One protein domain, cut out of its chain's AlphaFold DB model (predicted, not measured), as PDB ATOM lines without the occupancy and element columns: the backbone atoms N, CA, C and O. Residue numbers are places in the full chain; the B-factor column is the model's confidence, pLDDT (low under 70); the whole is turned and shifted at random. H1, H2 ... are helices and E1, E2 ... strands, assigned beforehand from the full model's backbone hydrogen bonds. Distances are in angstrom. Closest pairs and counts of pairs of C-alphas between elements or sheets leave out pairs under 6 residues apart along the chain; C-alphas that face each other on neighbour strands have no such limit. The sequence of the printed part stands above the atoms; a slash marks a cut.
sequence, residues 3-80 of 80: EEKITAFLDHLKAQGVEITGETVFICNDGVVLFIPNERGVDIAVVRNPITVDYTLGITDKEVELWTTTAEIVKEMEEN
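This is residues 3 to 80 of the 80 residues of an uncharacterized protein of Lachnospiraceae bacterium oral taxon 500 (UniProt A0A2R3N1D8). A small wall of three antiparallel strands stands between two helices, neither of which packs on it: H1 is off to one side at the start, and H2 is far off on the other side, at the end of a long arm. Residues 51 to 80, with H2 among them, stick out from the body, and so do residues 11 to 17. The printed part has 78 residues with two named helices and three named strands in the order H1, E1, E2, E3, H2; the sheet's order is E1, E2, E3, and the class is mixed, helices and strands. The whole is loose, with a radius of gyration of the C-alphas of 15.8 A and spans of 42 by 35 by 23 A.

H1 is residues 3 to 15, 18.2 A from first to last C-alpha, and begins with C-alpha 3 at (12.816, 32.308, -52.333). After a short link comes E1, residues 24 to 28. A tight link leads to E2, residues 31 to 38, 22.4 A long, whose C-alpha 31 is at (23.850, 25.762, -40.698). Another tight link leads to E3, residues 41 to 47, 19.9 A long. After a long link comes H2, residues 61 to 78, 26.2 A long, ending with C-alpha 78 at (37.093, 53.458, -52.496).

E1, E2 and E3 form a meander, each strand the antiparallel neighbour of the one before. E1 and E3 are the edge strands, and E2 is the inner strand. E1 and E2 are a hairpin, with 162 degrees between their directions; the C-alphas of Val 25 and Leu 34 face each other at 4.5 A, and N 26 and O 33 are within hydrogen-bond range at 2.8 A. E2 and E3 are a hairpin too, at 160 degrees; the C-alphas of Pro 37 and Val 42 face each other at 4.3 A, and N 32 and O 47 are within hydrogen-bond range at 2.8 A. H1 is not on the sheet, with 1 pair of C-alphas within 10 A. H2 is not on the sheet, with 0 such pairs. H1 and H2 are apart. In H1 and H2 every O i to N i+4 pair is within hydrogen-bond range.

The two C-alphas farthest apart, those of Ala 15 and Asn 80, are 46.0 A apart. Without the stretches that stand free, the body has 41 residues and spans 28 by 22 by 18 A. The printed part has no cut. The long link is residues 48 to 60, whose C-alphas lie 14 to 21 A from the mean of the C-alphas. The mean pLDDT of the printed part is 83.6; residues 67 to 73 and 75 to 80 are under 70.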
ATOM      1  N   GLU A   3      13.822  31.374 -52.853       81.44
ATOM      2  CA  GLU A   3      12.816  32.308 -52.333       81.44
ATOM      3  C   GLU A   3      11.764  31.606 -51.467       81.44
ATOM      4  O   GLU A   3      11.531  32.017 -50.339       81.44
ATOM      5  N   GLU A   4      11.200  30.484 -51.928       88.38
ATOM      6  CA  GLU A   4      10.221  29.702 -51.152       88.38
ATOM      7  C   GLU A   4      10.792  29.205 -49.817       88.38
ATOM      8  O   GLU A   4      10.077  29.151 -48.819       88.38
ATOM      9  N   LYS A   5      12.084  28.852 -49.783       85.44
ATOM     10  CA  LYS A   5      12.752  28.421 -48.546       85.44
ATOM     11  C   LYS A   5      12.934  29.581 -47.572       85.44
ATOM     12  O   LYS A   5      12.750  29.385 -46.376       85.44
ATOM     13  N   ILE A   6      13.278  30.765 -48.080       84.69
ATOM     14  CA  ILE A   6      13.390  31.984 -47.272       84.69
ATOM     15  C   ILE A   6      12.016  32.358 -46.714       84.69
ATOM     16  O   ILE A   6      11.895  32.558 -45.511       84.69
ATOM     17  N   THR A   7      10.966  32.360 -47.539       89.06
ATOM     18  CA  THR A   7       9.595  32.639 -47.086       89.06
ATOM     19  C   THR A   7       9.149  31.658 -46.003       89.06
ATOM     20  O   THR A   7       8.701  32.086 -44.945       89.06
ATOM     21  N   ALA A   8       9.350  30.351 -46.206       91.81
ATOM     22  CA  ALA A   8       8.999  29.341 -45.207       91.81
ATOM     23  C   ALA A   8       9.763  29.522 -43.883       91.81
ATOM     24  O   ALA A   8       9.210  29.287 -42.809       91.81
ATOM     25  N   PHE A   9      11.024  29.953 -43.949       89.88
ATOM     26  CA  PHE A   9      11.816  30.273 -42.765       89.88
ATOM     27  C   PHE A   9      11.267  31.505 -42.028       89.88
ATOM     28  O   PHE A   9      11.064  31.450 -40.817       89.88
ATOM     29  N   LEU A  10      10.950  32.587 -42.745       88.88
ATOM     30  CA  LEU A  10      10.361  33.797 -42.158       88.88
ATOM     31  C   LEU A  10       8.991  33.527 -41.522       88.88
ATOM     32  O   LEU A  10       8.719  33.999 -40.418       88.88
ATOM     33  N   ASP A  11       8.151  32.725 -42.176       93.19
ATOM     34  CA  ASP A  11       6.858  32.309 -41.632       93.19
ATOM     35  C   ASP A  11       7.024  31.476 -40.356       93.19
ATOM     36  O   ASP A  11       6.268  31.657 -39.399       93.19
ATOM     37  N   HIS A  12       8.038  30.602 -40.306       92.81
ATOM     38  CA  HIS A  12       8.368  29.841 -39.103       92.81
ATOM     39  C   HIS A  12       8.746  30.757 -37.933       92.81
ATOM     40  O   HIS A  12       8.203  30.600 -36.840       92.81
ATOM     41  N   LEU A  13       9.613  31.750 -38.164       91.50
ATOM     42  CA  LEU A  13       9.995  32.734 -37.143       91.50
ATOM     43  C   LEU A  13       8.790  33.542 -36.653       91.50
ATOM     44  O   LEU A  13       8.573  33.686 -35.448       91.50
ATOM     45  N   LYS A  14       7.950  34.004 -37.584       90.62
ATOM     46  CA  LYS A  14       6.731  34.753 -37.269       90.62
ATOM     47  C   LYS A  14       5.749  33.927 -36.441       90.62
ATOM     48  O   LYS A  14       5.167  34.444 -35.490       90.62
ATOM     49  N   ALA A  15       5.577  32.645 -36.764       95.19
ATOM     50  CA  ALA A  15       4.730  31.732 -36.000       95.19
ATOM     51  C   ALA A  15       5.241  31.504 -34.566       95.19
ATOM     52  O   ALA A  15       4.448  31.217 -33.672       95.19
ATOM     53  N   GLN A  16       6.547  31.665 -34.337       93.50
ATOM     54  CA  GLN A  16       7.163  31.615 -33.011       93.50
ATOM     55  C   GLN A  16       7.160  32.965 -32.278       93.50
ATOM     56  O   GLN A  16       7.622  33.035 -31.142       93.50
ATOM     57  N   GLY A  17       6.630  34.028 -32.893       92.19
ATOM     58  CA  GLY A  17       6.634  35.372 -32.317       92.19
ATOM     59  C   GLY A  17       8.029  35.994 -32.237       92.19
ATOM     60  O   GLY A  17       8.246  36.887 -31.425       92.19
ATOM     61  N   VAL A  18       8.976  35.513 -33.048       88.62
ATOM     62  CA  VAL A  18      10.321  36.084 -33.122       88.62
ATOM     63  C   VAL A  18      10.262  37.366 -33.943       88.62
ATOM     64  O   VAL A  18       9.913  37.347 -35.124       88.62
ATOM     65  N   GLU A  19      10.623  38.476 -33.309       84.69
ATOM     66  CA  GLU A  19      10.800  39.770 -33.957       84.69
ATOM     67  C   GLU A  19      12.296  40.028 -34.156       84.69
ATOM     68  O   GLU A  19      13.093  39.887 -33.229       84.69
ATOM     69  N   ILE A  20      12.686  40.358 -35.387       82.62
ATOM     70  CA  ILE A  20      14.083  40.612 -35.746       82.62
ATOM     71  C   ILE A  20      14.344  42.105 -35.559       82.62
ATOM     72  O   ILE A  20      13.899  42.919 -36.369       82.62
ATOM     73  N   THR A  21      15.061  42.464 -34.495       81.62
ATOM     74  CA  THR A  21      15.458  43.847 -34.209       81.62
ATOM     75  C   THR A  21      16.973  43.979 -34.348       81.62
ATOM     76  O   THR A  21      17.713  43.647 -33.425       81.62
ATOM     77  N   GLY A  22      17.432  44.453 -35.507       86.94
ATOM     78  CA  GLY A  22      18.860  44.574 -35.822       86.94
ATOM     79  C   GLY A  22      19.489  43.284 -36.354       86.94
ATOM     80  O   GLY A  22      18.789  42.344 -36.747       86.94
ATOM     81  N   GLU A  23      20.820  43.259 -36.410       90.00
ATOM     82  CA  GLU A  23      21.569  42.088 -36.869       90.00
ATOM     83  C   GLU A  23      21.266  40.872 -35.992       90.00
ATOM     84  O   GLU A  23      21.327  40.938 -34.766       90.00
ATOM     85  N   THR A  24      20.901  39.753 -36.616       91.88
ATOM     86  CA  THR A  24      20.440  38.565 -35.892       91.88
ATOM     87  C   THR A  24      21.021  37.301 -36.499       91.88
ATOM     88  O   THR A  24      20.955  37.082 -37.707       91.88
ATOM     89  N   VAL A  25      21.557  36.431 -35.644       92.75
ATOM     90  CA  VAL A  25      22.079  35.117 -36.029       92.75
ATOM     91  C   VAL A  25      21.130  34.020 -35.558       92.75
ATOM     92  O   VAL A  25      20.821  33.918 -34.373       92.75
ATOM     93  N   PHE A  26      20.727  33.150 -36.480       92.19
ATOM     94  CA  PHE A  26      19.980  31.928 -36.206       92.19
ATOM     95  C   PHE A  26      20.898  30.720 -36.343       92.19
ATOM     96  O   PHE A  26      21.501  30.496 -37.395       92.19
ATOM     97  N   ILE A  27      20.981  29.918 -35.285       91.62
ATOM     98  CA  ILE A  27      21.712  28.652 -35.293       91.62
ATOM     99  C   ILE A  27      20.709  27.542 -35.616       91.62
ATOM    100  O   ILE A  27      19.867  27.194 -34.791       91.62
ATOM    101  N   CYS A  28      20.788  27.005 -36.830       89.88
ATOM    102  CA  CYS A  28      19.955  25.910 -37.314       89.88
ATOM    103  C   CYS A  28      20.709  24.577 -37.209       89.88
ATOM    104  O   CYS A  28      21.934  24.527 -37.114       89.88
ATOM    105  N   ASN A  29      19.978  23.465 -37.303       90.31
ATOM    106  CA  ASN A  29      20.584  22.128 -37.266       90.31
ATOM    107  C   ASN A  29      21.534  21.851 -38.448       90.31
ATOM    108  O   ASN A  29      22.396  20.983 -38.338       90.31
ATOM    109  N   ASP A  30      21.359  22.538 -39.583       88.69
ATOM    110  CA  ASP A  30      22.124  22.326 -40.821       88.69
ATOM    111  C   ASP A  30      22.951  23.548 -41.263       88.69
ATOM    112  O   ASP A  30      23.483  23.568 -42.378       88.69
ATOM    113  N   GLY A  31      23.071  24.566 -40.407       90.25
ATOM    114  CA  GLY A  31      23.850  25.762 -40.698       90.25
ATOM    115  C   GLY A  31      23.511  26.947 -39.804       90.25
ATOM    116  O   GLY A  31      22.754  26.844 -38.847       90.25
ATOM    117  N   VAL A  32      24.078  28.094 -40.145       93.00
ATOM    118  CA  VAL A  32      23.857  29.376 -39.480       93.00
ATOM    119  C   VAL A  32      23.268  30.344 -40.495       93.00
ATOM    120  O   VAL A  32      23.744  30.407 -41.630       93.00
ATOM    121  N   VAL A  33      22.240  31.088 -40.097       91.31
ATOM    122  CA  VAL A  33      21.628  32.132 -40.920       91.31
ATOM    123  C   VAL A  33      21.858  33.479 -40.250       91.31
ATOM    124  O   VAL A  33      21.441  33.673 -39.114       91.31
ATOM    125  N   LEU A  34      22.523  34.398 -40.941       92.50
ATOM    126  CA  LEU A  34      22.744  35.765 -40.482       92.50
ATOM    127  C   LEU A  34      21.809  36.705 -41.243       92.50
ATOM    128  O   LEU A  34      21.798  36.704 -42.474       92.50
ATOM    129  N   PHE A  35      21.039  37.478 -40.489       90.88
ATOM    130  CA  PHE A  35      20.183  38.556 -40.959       90.88
ATOM    131  C   PHE A  35      20.861  39.885 -40.662       90.88
ATOM    132  O   PHE A  35      21.172  40.159 -39.505       90.88
ATOM    133  N   ILE A  36      21.044  40.707 -41.691       89.62
ATOM    134  CA  ILE A  36      21.634  42.042 -41.579       89.62
ATOM    135  C   ILE A  36      20.632  43.040 -42.167       89.62
ATOM    136  O   ILE A  36      20.585  43.218 -43.390       89.62
ATOM    137  N   PRO A  37      19.768  43.652 -41.338       85.06
ATOM    138  CA  PRO A  37      18.919  44.745 -41.789       85.06
ATOM    139  C   PRO A  37      19.773  45.910 -42.295       85.06
ATOM    140  O   PRO A  37      20.730  46.314 -41.641       85.06
ATOM    141  N   ASN A  38      19.421  46.462 -43.451       84.44
ATOM    142  CA  ASN A  38      20.106  47.598 -44.062       84.44
ATOM    143  C   ASN A  38      19.085  48.572 -44.680       84.44
ATOM    144  O   ASN A  38      17.884  48.299 -44.717       84.44
ATOM    145  N   GLU A  39      19.546  49.711 -45.202       84.94
ATOM    146  CA  GLU A  39      18.666  50.742 -45.786       84.94
ATOM    147  C   GLU A  39      17.815  50.250 -46.972       84.94
ATOM    148  O   GLU A  39      16.800  50.857 -47.312       84.94
ATOM    149  N   ARG A  40      18.224  49.158 -47.628       83.44
ATOM    150  CA  ARG A  40      17.565  48.583 -48.809       83.44
ATOM    151  C   ARG A  40      16.696  47.366 -48.480       83.44
ATOM    152  O   ARG A  40      16.051  46.838 -49.384       83.44
ATOM    153  N   GLY A  41      16.660  46.921 -47.224       83.94
ATOM    154  CA  GLY A  41      15.932  45.733 -46.794       83.94
ATOM    155  C   GLY A  41      16.745  44.890 -45.818       83.94
ATOM    156  O   GLY A  41      17.089  45.345 -44.733       83.94
ATOM    157  N   VAL A  42      17.002  43.633 -46.180       84.62
ATOM    158  CA  VAL A  42      17.721  42.675 -45.334       84.62
ATOM    159  C   VAL A  42      18.652  41.844 -46.205       84.62
ATOM    160  O   VAL A  42      18.187  41.171 -47.127       84.62
ATOM    161  N   ASP A  43      19.942  41.845 -45.882       88.62
ATOM    162  CA  ASP A  43      20.880  40.865 -46.424       88.62
ATOM    163  C   ASP A  43      20.813  39.577 -45.599       88.62
ATOM    164  O   ASP A  43      20.744  39.603 -44.366       88.62
ATOM    165  N   ILE A  44      20.824  38.434 -46.289       88.31
ATOM    166  CA  ILE A  44      20.757  37.109 -45.665       88.31
ATOM    167  C   ILE A  44      21.966  36.288 -46.107       88.31
ATOM    168  O   ILE A  44      22.121  35.980 -47.291       88.31
ATOM    169  N   ALA A  45      22.789  35.873 -45.146       89.56
ATOM    170  CA  ALA A  45      23.895  34.950 -45.373       89.56
ATOM    171  C   ALA A  45      23.602  33.586 -44.738       89.56
ATOM    172  O   ALA A  45      23.136  33.504 -43.603       89.56
ATOM    173  N   VAL A  46      23.900  32.502 -45.462       89.06
ATOM    174  CA  VAL A  46      23.736  31.123 -44.974       89.06
ATOM    175  C   VAL A  46      25.089  30.422 -44.959       89.06
ATOM    176  O   VAL A  46      25.705  30.219 -46.005       89.06
ATOM    177  N   VAL A  47      25.535  30.006 -43.775       90.38
ATOM    178  CA  VAL A  47      26.830  29.355 -43.547       90.38
ATOM    179  C   VAL A  47      26.604  27.909 -43.119       90.38
ATOM    180  O   VAL A  47      26.028  27.648 -42.070       90.38
ATOM    181  N   ARG A  48      27.079  26.944 -43.911       91.12
ATOM    182  CA  ARG A  48      26.937  25.502 -43.606       91.12
ATOM    183  C   ARG A  48      28.152  24.874 -42.922       91.12
ATOM    184  O   ARG A  48      28.088  23.718 -42.528       91.12
ATOM    185  N   ASN A  49      29.253  25.613 -42.802       89.38
ATOM    186  CA  ASN A  49      30.495  25.127 -42.200       89.38
ATOM    187  C   ASN A  49      31.054  26.137 -41.179       89.38
ATOM    188  O   ASN A  49      32.112  26.720 -41.422       89.38
ATOM    189  N   PRO A  50      30.325  26.422 -40.084       85.88
ATOM    190  CA  PRO A  50      30.821  27.314 -39.045       85.88
ATOM    191  C   PRO A  50      32.019  26.678 -38.323       85.88
ATOM    192  O   PRO A  50      31.981  25.507 -37.946       85.88
ATOM    193  N   ILE A  51      33.077  27.457 -38.102       87.06
ATOM    194  CA  ILE A  51      34.224  27.045 -37.285       87.06
ATOM    195  C   ILE A  51      33.997  27.582 -35.876       87.06
ATOM    196  O   ILE A  51      33.910  28.791 -35.679       87.06
ATOM    197  N   THR A  52      33.894  26.686 -34.895       85.31
ATOM    198  CA  THR A  52      33.788  27.089 -33.487       85.31
ATOM    199  C   THR A  52      35.181  27.395 -32.951       85.31
ATOM    200  O   THR A  52      36.078  26.558 -33.050       85.31
ATOM    201  N   VAL A  53      35.358  28.585 -32.382       87.31
ATOM    202  CA  VAL A  53      36.601  29.011 -31.734       87.31
ATOM    203  C   VAL A  53      36.301  29.254 -30.258       87.31
ATOM    204  O   VAL A  53      35.376  29.996 -29.939       87.31
ATOM    205  N   ASP A  54      37.072  28.636 -29.362       90.00
ATOM    206  CA  ASP A  54      36.991  28.877 -27.915       90.00
ATOM    207  C   ASP A  54      37.759  30.163 -27.558       90.00
ATOM    208  O   ASP A  54      38.887  30.139 -27.067       90.00
ATOM    209  N   TYR A  55      37.190  31.306 -27.949       89.81
ATOM    210  CA  TYR A  55      37.777  32.630 -27.756       89.81
ATOM    211  C   TYR A  55      36.685  33.683 -27.544       89.81
ATOM    212  O   TYR A  55      35.662  33.678 -28.224       89.81
ATOM    213  N   THR A  56      36.917  34.620 -26.620       87.19
ATOM    214  CA  THR A  56      36.018  35.758 -26.372       87.19
ATOM    215  C   THR A  56      36.616  37.017 -26.987       87.19
ATOM    216  O   THR A  56      37.673  37.468 -26.556       87.19
ATOM    217  N   LEU A  57      35.934  37.600 -27.979       84.94
ATOM    218  CA  LEU A  57      36.401  38.812 -28.666       84.94
ATOM    219  C   LEU A  57      36.440  40.051 -27.760       84.94
ATOM    220  O   LEU A  57      37.247  40.940 -27.999       84.94
ATOM    221  N   GLY A  58      35.595  40.106 -26.725       87.06
ATOM    222  CA  GLY A  58      35.574  41.216 -25.768       87.06
ATOM    223  C   GLY A  58      35.092  42.550 -26.344       87.06
ATOM    224  O   GLY A  58      35.317  43.575 -25.712       87.06
ATOM    225  N   ILE A  59      34.445  42.534 -27.514       86.00
ATOM    226  CA  ILE A  59      33.967  43.735 -28.207       86.00
ATOM    227  C   ILE A  59      32.821  44.366 -27.413       86.00
ATOM    228  O   ILE A  59      31.833  43.708 -27.089       86.00
ATOM    229  N   THR A  60      32.967  45.649 -27.122       87.69
ATOM    230  CA  THR A  60      31.977  46.507 -26.471       87.69
ATOM    231  C   THR A  60      31.139  47.267 -27.498       87.69
ATOM    232  O   THR A  60      31.596  47.506 -28.615       87.69
ATOM    233  N   ASP A  61      29.951  47.742 -27.110       81.44
ATOM    234  CA  ASP A  61      29.080  48.551 -27.986       81.44
ATOM    235  C   ASP A  61      29.812  49.769 -28.578       81.44
ATOM    236  O   ASP A  61      29.663  50.097 -29.752       81.44
ATOM    237  N   LYS A  62      30.695  50.393 -27.791       83.19
ATOM    238  CA  LYS A  62      31.533  51.509 -28.246       83.19
ATOM    239  C   LYS A  62      32.523  51.097 -29.343       83.19
ATOM    240  O   LYS A  62      32.826  51.884 -30.234       83.19
ATOM    241  N   GLU A  63      33.081  49.893 -29.257       83.12
ATOM    242  CA  GLU A  63      33.975  49.367 -30.294       83.12
ATOM    243  C   GLU A  63      33.202  49.002 -31.562       83.12
ATOM    244  O   GLU A  63      33.716  49.245 -32.652       83.12
ATOM    245  N   VAL A  64      31.955  48.529 -31.437       78.69
ATOM    246  CA  VAL A  64      31.052  48.335 -32.584       78.69
ATOM    247  C   VAL A  64      30.815  49.661 -33.315       78.69
ATOM    248  O   VAL A  64      31.016  49.722 -34.525       78.69
ATOM    249  N   GLU A  65      30.490  50.741 -32.597       76.88
ATOM    250  CA  GLU A  65      30.305  52.075 -33.197       76.88
ATOM    251  C   GLU A  65      31.562  52.563 -33.943       76.88
ATOM    252  O   GLU A  65      31.477  53.062 -35.068       76.88
ATOM    253  N   LEU A  66      32.749  52.378 -33.352       75.06
ATOM    254  CA  LEU A  66      34.025  52.753 -33.979       75.06
ATOM    255  C   LEU A  66      34.310  51.961 -35.261       75.06
ATOM    256  O   LEU A  66      34.931  52.483 -36.194       75.06
ATOM    257  N   TRP A  67      33.884  50.700 -35.318       69.38
ATOM    258  CA  TRP A  67      34.045  49.866 -36.505       69.38
ATOM    259  C   TRP A  67      33.120  50.306 -37.632       69.38
ATOM    260  O   TRP A  67      33.574  50.360 -38.774       69.38
ATOM    261  N   THR A  68      31.885  50.711 -37.324       65.69
ATOM    262  CA  THR A  68      30.967  51.298 -38.310       65.69
ATOM    263  C   THR A  68      31.572  52.548 -38.946       65.69
ATOM    264  O   THR A  68      31.689  52.606 -40.168       65.69
ATOM    265  N   THR A  69      32.080  53.488 -38.142       66.62
ATOM    266  CA  THR A  69      32.739  54.700 -38.666       66.62
ATOM    267  C   THR A  69      33.971  54.368 -39.513       66.62
ATOM    268  O   THR A  69      34.215  54.988 -40.544       66.62
ATOM    269  N   THR A  70      34.762  53.370 -39.107       65.69
ATOM    270  CA  THR A  70      35.954  52.960 -39.867       65.69
ATOM    271  C   THR A  70      35.578  52.340 -41.217       65.69
ATOM    272  O   THR A  70      36.222  52.631 -42.224       65.69
ATOM    273  N   ALA A  71      34.530  51.514 -41.258       60.81
ATOM    274  CA  ALA A  71      34.023  50.913 -42.489       60.81
ATOM    275  C   ALA A  71      33.450  51.965 -43.456       60.81
ATOM    276  O   ALA A  71      33.699  51.886 -44.658       60.81
ATOM    277  N   GLU A  72      32.741  52.972 -42.937       64.81
ATOM    278  CA  GLU A  72      32.244  54.110 -43.720       64.81
ATOM    279  C   GLU A  72      33.391  54.908 -44.351       64.81
ATOM    280  O   GLU A  72      33.364  55.163 -45.552       64.81
ATOM    281  N   ILE A  73      34.445  55.211 -43.582       63.31
ATOM    282  CA  ILE A  73      35.634  55.912 -44.093       63.31
ATOM    283  C   ILE A  73      36.304  55.122 -45.224       63.31
ATOM    284  O   ILE A  73      36.656  55.695 -46.253       63.31
ATOM    285  N   VAL A  74      36.487  53.807 -45.059       70.38
ATOM    286  CA  VAL A  74      37.097  52.966 -46.105       70.38
ATOM    287  C   VAL A  74      36.246  52.974 -47.373       70.38
ATOM    288  O   VAL A  74      36.788  53.122 -48.465       70.38
ATOM    289  N   LYS A  75      34.921  52.891 -47.238       63.06
ATOM    290  CA  LYS A  75      34.001  52.961 -48.375       63.06
ATOM    291  C   LYS A  75      34.081  54.309 -49.105       63.06
ATOM    292  O   LYS A  75      34.169  54.323 -50.327       63.06
ATOM    293  N   GLU A  76      34.119  55.430 -48.379       64.69
ATOM    294  CA  GLU A  76      34.304  56.763 -48.980       64.69
ATOM    295  C   GLU A  76      35.650  56.899 -49.713       64.69
ATOM    296  O   GLU A  76      35.748  57.619 -50.710       64.69
ATOM    297  N   MET A  77      36.694  56.209 -49.246       63.25
ATOM    298  CA  MET A  77      38.001  56.188 -49.909       63.25
ATOM    299  C   MET A  77      38.024  55.343 -51.189       63.25
ATOM    300  O   MET A  77      38.826  55.630 -52.069       63.25
ATOM    301  N   GLU A  78      37.191  54.306 -51.296       68.81
ATOM    302  CA  GLU A  78      37.093  53.458 -52.496       68.81
ATOM    303  C   GLU A  78      36.210  54.072 -53.598       68.81
ATOM    304  O   GLU A  78      36.335  53.703 -54.766       68.81
ATOM    305  N   GLU A  79      35.321  55.005 -53.242       63.91
ATOM    306  CA  GLU A  79      34.414  55.691 -54.173       63.91
ATOM    307  C   GLU A  79      35.012  56.975 -54.806       63.91
ATOM    308  O   GLU A  79      34.376  57.563 -55.687       63.91
ATOM    309  N   ASN A  80      36.229  57.389 -54.415       51.75
ATOM    310  CA  ASN A  80      36.972  58.554 -54.941       51.75
ATOM    311  C   ASN A  80      38.238  58.155 -55.718       51.75
ATOM    312  O   ASN A  80      38.624  58.924 -56.633       51.75
TER     313      ASN A  80